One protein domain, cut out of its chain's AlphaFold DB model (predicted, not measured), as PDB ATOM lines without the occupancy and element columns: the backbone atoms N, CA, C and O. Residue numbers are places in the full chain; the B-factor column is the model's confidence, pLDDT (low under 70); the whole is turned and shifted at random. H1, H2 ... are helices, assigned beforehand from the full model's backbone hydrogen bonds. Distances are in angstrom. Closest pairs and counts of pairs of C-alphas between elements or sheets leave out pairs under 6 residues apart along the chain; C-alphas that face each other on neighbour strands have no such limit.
ATOM      1  N   ASP A   2     186.687 143.704 166.585       89.06
ATOM      2  CA  ASP A   2     186.401 144.754 165.596       89.06
ATOM      3  C   ASP A   2     186.341 144.261 164.135       89.06
ATOM      4  O   ASP A   2     185.339 144.469 163.456       89.06
ATOM      5  N   LEU A   3     187.334 143.484 163.674       93.75
ATOM      6  CA  LEU A   3     187.396 143.028 162.275       93.75
ATOM      7  C   LEU A   3     186.163 142.222 161.839       93.75
ATOM      8  O   LEU A   3     185.591 142.494 160.792       93.75
ATOM      9  N   ALA A   4     185.721 141.249 162.642       95.94
ATOM     10  CA  ALA A   4     184.546 140.441 162.310       95.94
ATOM     11  C   ALA A   4     183.263 141.287 162.221       95.94
ATOM     12  O   ALA A   4     182.391 141.008 161.399       95.94
ATOM     13  N   ALA A   5     183.141 142.326 163.054       97.12
ATOM     14  CA  ALA A   5     182.020 143.256 162.993       97.12
ATOM     15  C   ALA A   5     182.112 144.160 161.755       97.12
ATOM     16  O   ALA A   5     181.120 144.316 161.047       97.12
ATOM     17  N   ALA A   6     183.295 144.700 161.452       96.62
ATOM     18  CA  ALA A   6     183.536 145.487 160.245       96.62
ATOM     19  C   ALA A   6     183.260 144.682 158.968       96.62
ATOM     20  O   ALA A   6     182.579 145.161 158.068       96.62
ATOM     21  N   TYR A   7     183.689 143.422 158.922       97.25
ATOM     22  CA  TYR A   7     183.472 142.551 157.771       97.25
ATOM     23  C   TYR A   7     181.995 142.163 157.590       97.25
ATOM     24  O   TYR A   7     181.513 142.032 156.465       97.25
ATOM     25  N   ARG A   8     181.231 142.072 158.688       97.62
ATOM     26  CA  ARG A   8     179.768 141.923 158.641       97.62
ATOM     27  C   ARG A   8     179.067 143.184 158.136       97.62
ATOM     28  O   ARG A   8     178.179 143.080 157.299       97.62
ATOM     29  N   ARG A   9     179.513 144.373 158.552       97.75
ATOM     30  CA  ARG A   9     179.007 145.640 157.991       97.75
ATOM     31  C   ARG A   9     179.304 145.754 156.492       97.75
ATOM     32  O   ARG A   9     178.436 146.170 155.733       97.75
ATOM     33  N   ALA A  10     180.486 145.318 156.050       97.81
ATOM     34  CA  ALA A  10     180.844 145.262 154.632       97.81
ATOM     35  C   ALA A  10     179.886 144.356 153.835       97.81
ATOM     36  O   ALA A  10     179.427 144.724 152.754       97.81
ATOM     37  N   HIS A  11     179.551 143.186 154.390       97.88
ATOM     38  CA  HIS A  11     178.555 142.267 153.838       97.88
ATOM     39  C   HIS A  11     177.176 142.923 153.685       97.88
ATOM     40  O   HIS A  11     176.595 142.897 152.601       97.88
ATOM     41  N   GLU A  12     176.674 143.549 154.747       97.62
ATOM     42  CA  GLU A  12     175.370 144.225 154.757       97.62
ATOM     43  C   GLU A  12     175.326 145.403 153.771       97.62
ATOM     44  O   GLU A  12     174.339 145.571 153.048       97.62
ATOM     45  N   SER A  13     176.414 146.175 153.679       97.12
ATOM     46  CA  SER A  13     176.571 147.258 152.702       97.12
ATOM     47  C   SER A  13     176.486 146.735 151.267       97.12
ATOM     48  O   SER A  13     175.728 147.273 150.458       97.12
ATOM     49  N   TYR A  14     177.196 145.641 150.960       97.25
ATOM     50  CA  TYR A  14     177.145 145.006 149.641       97.25
ATOM     51  C   TYR A  14     175.721 144.571 149.276       97.25
ATOM     52  O   TYR A  14     175.248 144.853 148.174       97.25
ATOM     53  N   LEU A  15     175.027 143.881 150.191       97.12
ATOM     54  CA  LEU A  15     173.656 143.421 149.954       97.12
ATOM     55  C   LEU A  15     172.696 144.597 149.756       97.12
ATOM     56  O   LEU A  15     171.863 144.559 148.849       97.12
ATOM     57  N   THR A  16     172.849 145.650 150.562       95.88
ATOM     58  CA  THR A  16     172.051 146.876 150.460       95.88
ATOM     59  C   THR A  16     172.218 147.513 149.089       95.88
ATOM     60  O   THR A  16     171.219 147.742 148.408       95.88
ATOM     61  N   GLU A  17     173.453 147.742 148.643       95.50
ATOM     62  CA  GLU A  17     173.712 148.357 147.340       95.50
ATOM     63  C   GLU A  17     173.206 147.478 146.195       95.50
ATOM     64  O   GLU A  17     172.472 147.944 145.326       95.50
ATOM     65  N   ARG A  18     173.500 146.175 146.235       95.44
ATOM     66  CA  ARG A  18     173.038 145.226 145.217       95.44
ATOM     67  C   ARG A  18     171.512 145.206 145.099       95.44
ATOM     68  O   ARG A  18     170.991 145.164 143.986       95.44
ATOM     69  N   SER A  19     170.798 145.248 146.226       95.06
ATOM     70  CA  SER A  19     169.331 145.193 146.245       95.06
ATOM     71  C   SER A  19     168.664 146.375 145.531       95.06
ATOM     72  O   SER A  19     167.545 146.225 145.040       95.06
ATOM     73  N   ARG A  20     169.367 147.510 145.380       95.94
ATOM     74  CA  ARG A  20     168.883 148.683 144.627       95.94
ATOM     75  C   ARG A  20     168.661 148.387 143.144       95.94
ATOM     76  O   ARG A  20     167.849 149.054 142.513       95.94
ATOM     77  N   TYR A  21     169.337 147.372 142.605       94.94
ATOM     78  CA  TYR A  21     169.229 146.953 141.203       94.94
ATOM     79  C   TYR A  21     168.260 145.778 140.996       94.94
ATOM     80  O   TYR A  21     168.097 145.305 139.872       94.94
ATOM     81  N   GLY A  22     167.609 145.306 142.063       95.25
ATOM     82  CA  GLY A  22     166.650 144.205 142.033       95.25
ATOM     83  C   GLY A  22     167.056 143.016 142.905       95.25
ATOM     84  O   GLY A  22     168.230 142.768 143.186       95.25
ATOM     85  N   ALA A  23     166.050 142.254 143.337       92.38
ATOM     86  CA  ALA A  23     166.239 141.059 144.148       92.38
ATOM     87  C   ALA A  23     166.384 139.809 143.265       92.38
ATOM     88  O   ALA A  23     165.594 139.590 142.351       92.38
ATOM     89  N   VAL A  24     167.367 138.965 143.585       95.00
ATOM     90  CA  VAL A  24     167.537 137.626 142.992       95.00
ATOM     91  C   VAL A  24     167.552 136.626 144.150       95.00
ATOM     92  O   VAL A  24     168.533 136.635 144.909       95.00
ATOM     93  N   PRO A  25     166.475 135.844 144.350       94.81
ATOM     94  CA  PRO A  25     166.307 134.975 145.517       94.81
ATOM     95  C   PRO A  25     167.462 133.994 145.742       94.81
ATOM     96  O   PRO A  25     167.891 133.787 146.876       94.81
ATOM     97  N   GLU A  26     168.021 133.451 144.663       96.75
ATOM     98  CA  GLU A  26     169.082 132.440 144.660       96.75
ATOM     99  C   GLU A  26     170.379 132.926 145.323       96.75
ATOM    100  O   GLU A  26     171.201 132.122 145.758       96.75
ATOM    101  N   ILE A  27     170.568 134.246 145.411       94.62
ATOM    102  CA  ILE A  27     171.782 134.877 145.938       94.62
ATOM    103  C   ILE A  27     171.470 135.950 146.990       94.62
ATOM    104  O   ILE A  27     172.252 136.878 147.184       94.62
ATOM    105  N   VAL A  28     170.328 135.847 147.679       94.25
ATOM    106  CA  VAL A  28     169.854 136.866 148.638       94.25
ATOM    107  C   VAL A  28     170.857 137.176 149.759       94.25
ATOM    108  O   VAL A  28     170.997 138.333 150.135       94.25
ATOM    109  N   ASN A  29     171.618 136.178 150.218       94.31
ATOM    110  CA  ASN A  29     172.633 136.326 151.270       94.31
ATOM    111  C   ASN A  29     174.066 136.197 150.731       94.31
ATOM    112  O   ASN A  29     175.001 135.937 151.485       94.31
ATOM    113  N   VAL A  30     174.255 136.315 149.416       95.56
ATOM    114  CA  VAL A  30     175.574 136.171 148.792       95.56
ATOM    115  C   VAL A  30     176.147 137.549 148.507       95.56
ATOM    116  O   VAL A  30     175.529 138.383 147.847       95.56
ATOM    117  N   SER A  31     177.368 137.756 148.990       95.88
ATOM    118  CA  SER A  31     178.122 138.992 148.813       95.88
ATOM    119  C   SER A  31     179.539 138.725 148.295       95.88
ATOM    120  O   SER A  31     179.920 137.577 148.039       95.88
ATOM    121  N   ALA A  32     180.325 139.789 148.131       92.00
ATOM    122  CA  ALA A  32     181.684 139.732 147.610       92.00
ATOM    123  C   ALA A  32     182.598 138.768 148.404       92.00
ATOM    124  O   ALA A  32     182.713 138.823 149.625       92.00
ATOM    125  N   GLY A  33     183.291 137.877 147.689       92.31
ATOM    126  CA  GLY A  33     184.471 137.181 148.204       92.31
ATOM    127  C   GLY A  33     184.237 136.198 149.356       92.31
ATOM    128  O   GLY A  33     185.213 135.826 149.991       92.31
ATOM    129  N   GLY A  34     183.006 135.740 149.609       94.31
ATOM    130  CA  GLY A  34     182.696 134.814 150.715       94.31
ATOM    131  C   GLY A  34     182.387 135.491 152.056       94.31
ATOM    132  O   GLY A  34     182.264 134.795 153.065       94.31
ATOM    133  N   MET A  35     182.241 136.820 152.056       97.00
ATOM    134  CA  MET A  35     181.795 137.606 153.206       97.00
ATOM    135  C   MET A  35     180.468 137.087 153.794       97.00
ATOM    136  O   MET A  35     179.582 136.710 153.018       97.00
ATOM    137  N   PRO A  36     180.288 137.151 155.128       96.62
ATOM    138  CA  PRO A  36     181.229 137.679 156.127       96.62
ATOM    139  C   PRO A  36     182.112 136.606 156.793       96.62
ATOM    140  O   PRO A  36     182.908 136.930 157.669       96.62
ATOM    141  N   ASP A  37     181.973 135.332 156.429       94.88
ATOM    142  CA  ASP A  37     182.541 134.235 157.229       94.88
ATOM    143  C   ASP A  37     183.937 133.798 156.774       94.88
ATOM    144  O   ASP A  37     184.688 133.189 157.537       94.88
ATOM    145  N   ARG A  38     184.302 134.085 155.519       95.81
ATOM    146  CA  ARG A  38     185.592 133.686 154.941       95.81
ATOM    147  C   ARG A  38     186.013 134.585 153.789       95.81
ATOM    148  O   ARG A  38     185.184 135.194 153.128       95.81
ATOM    149  N   VAL A  39     187.301 134.541 153.462       96.44
ATOM    150  CA  VAL A  39     187.825 135.071 152.199       96.44
ATOM    151  C   VAL A  39     187.985 133.917 151.214       96.44
ATOM    152  O   VAL A  39     188.862 133.070 151.364       96.44
ATOM    153  N   LYS A  40     187.123 133.854 150.197       95.56
ATOM    154  CA  LYS A  40     187.274 132.920 149.072       95.56
ATOM    155  C   LYS A  40     188.363 133.394 148.109       95.56
ATOM    156  O   LYS A  40     189.167 132.582 147.662       95.56
ATOM    157  N   CYS A  41     188.357 134.677 147.758       96.62
ATOM    158  CA  CYS A  41     189.301 135.270 146.814       96.62
ATOM    159  C   CYS A  41     189.463 136.776 147.074       96.62
ATOM    160  O   CYS A  41     188.478 137.503 147.208       96.62
ATOM    161  N   LEU A  42     190.712 137.249 147.121       95.25
ATOM    162  CA  LEU A  42     191.032 138.628 147.513       95.25
ATOM    163  C   LEU A  42     190.622 139.663 146.453       95.25
ATOM    164  O   LEU A  42     190.156 140.744 146.792       95.25
ATOM    165  N   HIS A  43     190.705 139.308 145.168       96.19
ATOM    166  CA  HIS A  43     190.408 140.218 144.052       96.19
ATOM    167  C   HIS A  43     188.993 140.827 144.081       96.19
ATOM    168  O   HIS A  43     188.782 141.951 143.641       96.19
ATOM    169  N   VAL A  44     188.016 140.106 144.633       96.94
ATOM    170  CA  VAL A  44     186.623 140.550 144.715       96.94
ATOM    171  C   VAL A  44     186.427 141.451 145.936       96.94
ATOM    172  O   VAL A  44     185.585 142.342 145.899       96.94
ATOM    173  N   LEU A  45     187.232 141.285 146.991       97.50
ATOM    174  CA  LEU A  45     187.251 142.227 148.112       97.50
ATOM    175  C   LEU A  45     187.904 143.549 147.709       97.50
ATOM    176  O   LEU A  45     187.369 144.594 148.062       97.50
ATOM    177  N   VAL A  46     188.976 143.495 146.909       96.69
ATOM    178  CA  VAL A  46     189.579 144.669 146.256       96.69
ATOM    179  C   VAL A  46     188.537 145.401 145.412       96.69
ATOM    180  O   VAL A  46     188.327 146.594 145.597       96.69
ATOM    181  N   ALA A  47     187.823 144.686 144.537       96.00
ATOM    182  CA  ALA A  47     186.771 145.290 143.720       96.00
ATOM    183  C   ALA A  47     185.665 145.933 144.574       96.00
ATOM    184  O   ALA A  47     185.213 147.034 144.268       96.00
ATOM    185  N   HIS A  48     185.249 145.273 145.660       97.69
ATOM    186  CA  HIS A  48     184.255 145.829 146.575       97.69
ATOM    187  C   HIS A  48     184.758 147.088 147.294       97.69
ATOM    188  O   HIS A  48     184.014 148.057 147.351       97.69
ATOM    189  N   ALA A  49     185.999 147.104 147.791       96.62
ATOM    190  CA  ALA A  49     186.595 148.280 148.431       96.62
ATOM    191  C   ALA A  49     186.673 149.477 147.471       96.62
ATOM    192  O   ALA A  49     186.221 150.568 147.801       96.62
ATOM    193  N   LEU A  50     187.142 149.255 146.239       95.12
ATOM    194  CA  LEU A  50     187.204 150.304 145.214       95.12
ATOM    195  C   LEU A  50     185.818 150.861 144.851       95.12
ATOM    196  O   LEU A  50     185.693 152.049 144.575       95.12
ATOM    197  N   ALA A  51     184.784 150.015 144.845       95.75
ATOM    198  CA  ALA A  51     183.420 150.431 144.526       95.75
ATOM    199  C   ALA A  51     182.699 151.109 145.703       95.75
ATOM    200  O   ALA A  51     181.943 152.053 145.493       95.75
ATOM    201  N   ALA A  52     182.896 150.612 146.927       95.94
ATOM    202  CA  ALA A  52     182.178 151.070 148.115       95.94
ATOM    203  C   ALA A  52     182.874 152.234 148.842       95.94
ATOM    204  O   ALA A  52     182.221 152.953 149.595       95.94
ATOM    205  N   GLY A  53     184.171 152.429 148.597       95.75
ATOM    206  CA  GLY A  53     185.004 153.421 149.266       95.75
ATOM    207  C   GLY A  53     185.823 152.843 150.423       95.75
ATOM    208  O   GLY A  53     185.503 151.792 150.987       95.75
ATOM    209  N   GLU A  54     186.890 153.566 150.768       95.94
ATOM    210  CA  GLU A  54     187.820 153.219 151.848       95.94
ATOM    211  C   GLU A  54     187.101 153.099 153.201       95.94
ATOM    212  O   GLU A  54     186.221 153.896 153.541       95.94
ATOM    213  N   GLY A  55     187.481 152.092 153.986       95.62
ATOM    214  CA  GLY A  55     186.954 151.832 155.325       95.62
ATOM    215  C   GLY A  55     185.687 150.974 155.341       95.62
ATOM    216  O   GLY A  55     185.259 150.542 156.416       95.62
ATOM    217  N   VAL A  56     185.086 150.687 154.179       96.81
ATOM    218  CA  VAL A  56     183.909 149.808 154.099       96.81
ATOM    219  C   VAL A  56     184.311 148.342 154.193       96.81
ATOM    220  O   VAL A  56     183.645 147.571 154.883       96.81
ATOM    221  N   ASN A  57     185.385 147.936 153.512       97.56
ATOM    222  CA  ASN A  57     185.826 146.547 153.468       97.56
ATOM    223  C   ASN A  57     187.284 146.439 153.926       97.56
ATOM    224  O   ASN A  57     188.175 146.490 153.081       97.56
ATOM    225  N   PRO A  58     187.547 146.188 155.221       96.38
ATOM    226  CA  PRO A  58     188.892 146.304 155.789       96.38
ATOM    227  C   PRO A  58     189.931 145.399 155.110       96.38
ATOM    228  O   PRO A  58     191.077 145.794 154.938       96.38
ATOM    229  N   LEU A  59     189.531 144.200 154.670       97.12
ATOM    230  CA  LEU A  59     190.426 143.280 153.957       97.12
ATOM    231  C   LEU A  59     190.625 143.675 152.487       97.12
ATOM    232  O   LEU A  59     191.663 143.385 151.897       97.12
ATOM    233  N   GLY A  60     189.613 144.299 151.881       97.19
ATOM    234  CA  GLY A  60     189.734 144.885 150.551       97.19
ATOM    235  C   GLY A  60     190.654 146.104 150.562       97.19
ATOM    236  O   GLY A  60     191.503 146.211 149.686       97.19
ATOM    237  N   ASP A  61     190.535 146.955 151.580       97.31
ATOM    238  CA  ASP A  61     191.362 148.148 151.772       97.31
ATOM    239  C   ASP A  61     192.834 147.776 151.994       97.31
ATOM    240  O   ASP A  61     193.715 148.305 151.316       97.31
ATOM    241  N   GLU A  62     193.105 146.798 152.868       97.12
ATOM    242  CA  GLU A  62     194.459 146.270 153.078       97.12
ATOM    243  C   GLU A  62     195.049 145.732 151.767       97.12
ATOM    244  O   GLU A  62     196.177 146.060 151.399       97.12
ATOM    245  N   ALA A  63     194.261 144.972 151.004       95.88
ATOM    246  CA  ALA A  63     194.699 144.454 149.716       95.88
ATOM    247  C   ALA A  63     194.959 145.563 148.685       95.88
ATOM    248  O   ALA A  63     195.957 145.488 147.971       95.88
ATOM    249  N   VAL A  64     194.107 146.590 148.609       95.00
ATOM    250  CA  VAL A  64     194.322 147.763 147.742       95.00
ATOM    251  C   VAL A  64     195.627 148.466 148.110       95.00
ATOM    252  O   VAL A  64     196.413 148.760 147.214       95.00
ATOM    253  N   ALA A  65     195.899 148.665 149.403       95.12
ATOM    254  CA  ALA A  65     197.122 149.313 149.876       95.12
ATOM    255  C   ALA A  65     198.402 148.524 149.536       95.12
ATOM    256  O   ALA A  65     199.467 149.116 149.366       95.12
ATOM    257  N   MET A  66     198.311 147.195 149.421       95.12
ATOM    258  CA  MET A  66     199.437 146.332 149.041       95.12
ATOM    259  C   MET A  66     199.669 146.254 147.527       95.12
ATOM    260  O   MET A  66     200.750 145.842 147.093       95.12
ATOM    261  N   LEU A  67     198.666 146.580 146.708       91.50
ATOM    262  CA  LEU A  67     198.783 146.476 145.257       91.50
ATOM    263  C   LEU A  67     199.654 147.613 144.702       91.50
ATOM    264  O   LEU A  67     199.462 148.773 145.059       91.50
TER     265      LEU A  67
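This is residues 2 to 67 of the 93 residues of the protein "DUF501 domain-containing protein" of Propionibacteriales bacterium (UniProt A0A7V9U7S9). A long helix, H1, forms one side of a small helical domain, and two shorter helices, H2 and H3, pack on each other at nearly a right angle beside it. From the end of H1 a long loop swings out around Pro 25 and folds back past H1 to reach H2, and H3 ends at the opposite extreme of the long axis. The printed part has 66 residues with three named helices, H1, H2 and H3 in that order along the chain, and no named strand. The class is all helix, with 38 of the 66 residues in the named helices. The whole is compact, with a radius of gyration of the C-alphas of 11.3 A, and its outline is elongated, spanning 35 by 20 by 19 A.

H1 covers residues 2 to 19, from C-alpha 2 at (186.401, 144.754, 165.596) to C-alpha 19 at (169.331, 145.193, 146.245), a length of 25.8 A. Residues 20 to 41 hold no named element. H2 covers residues 42 to 52 and measures 15.3 A from first to last C-alpha, beginning at C-alpha 42 at (191.032, 138.628, 147.513). H3 covers residues 58 to 66, 12.5 A long, and ends at C-alpha 66 at (199.437, 146.332, 149.041).

H1 touches H3 with residues 3 to 7 alone. Their closest C-alphas are those of Tyr 7 and Pro 58, 6.9 A apart, and their lines are about perpendicular, at 84 degrees. H1 and H2 are close but not clearly touching, and their closest C-alphas, those of Tyr 14 and His 48, are 7.8 A apart. These two run the same way at a steep tilt of 67 degrees. H2 and H3 touch, with 19 pairs of C-alphas within 8 A. Their closest C-alphas are those of Val 46 and Gly 60, 4.3 A apart, and their lines are about perpendicular, at 77 degrees. In H1, H2 and H3 every pair of O i and N i+4 is within hydrogen-bond range.

The two C-alphas farthest apart are those of Pro 25 and Met 66, at 35.2 A, while those of Asp 2 and Leu 67, the first and last printed residues, are 23.9 A apart. The link from H1 to H2 is long, with 22 residues, and their C-alphas lie 4 to 19 A from the mean of the C-alphas. The link from H2 to H3 is tight, with 5 residues. The printed part has no cut. The mean pLDDT of the printed part is 95.8, and no printed residue is under 70.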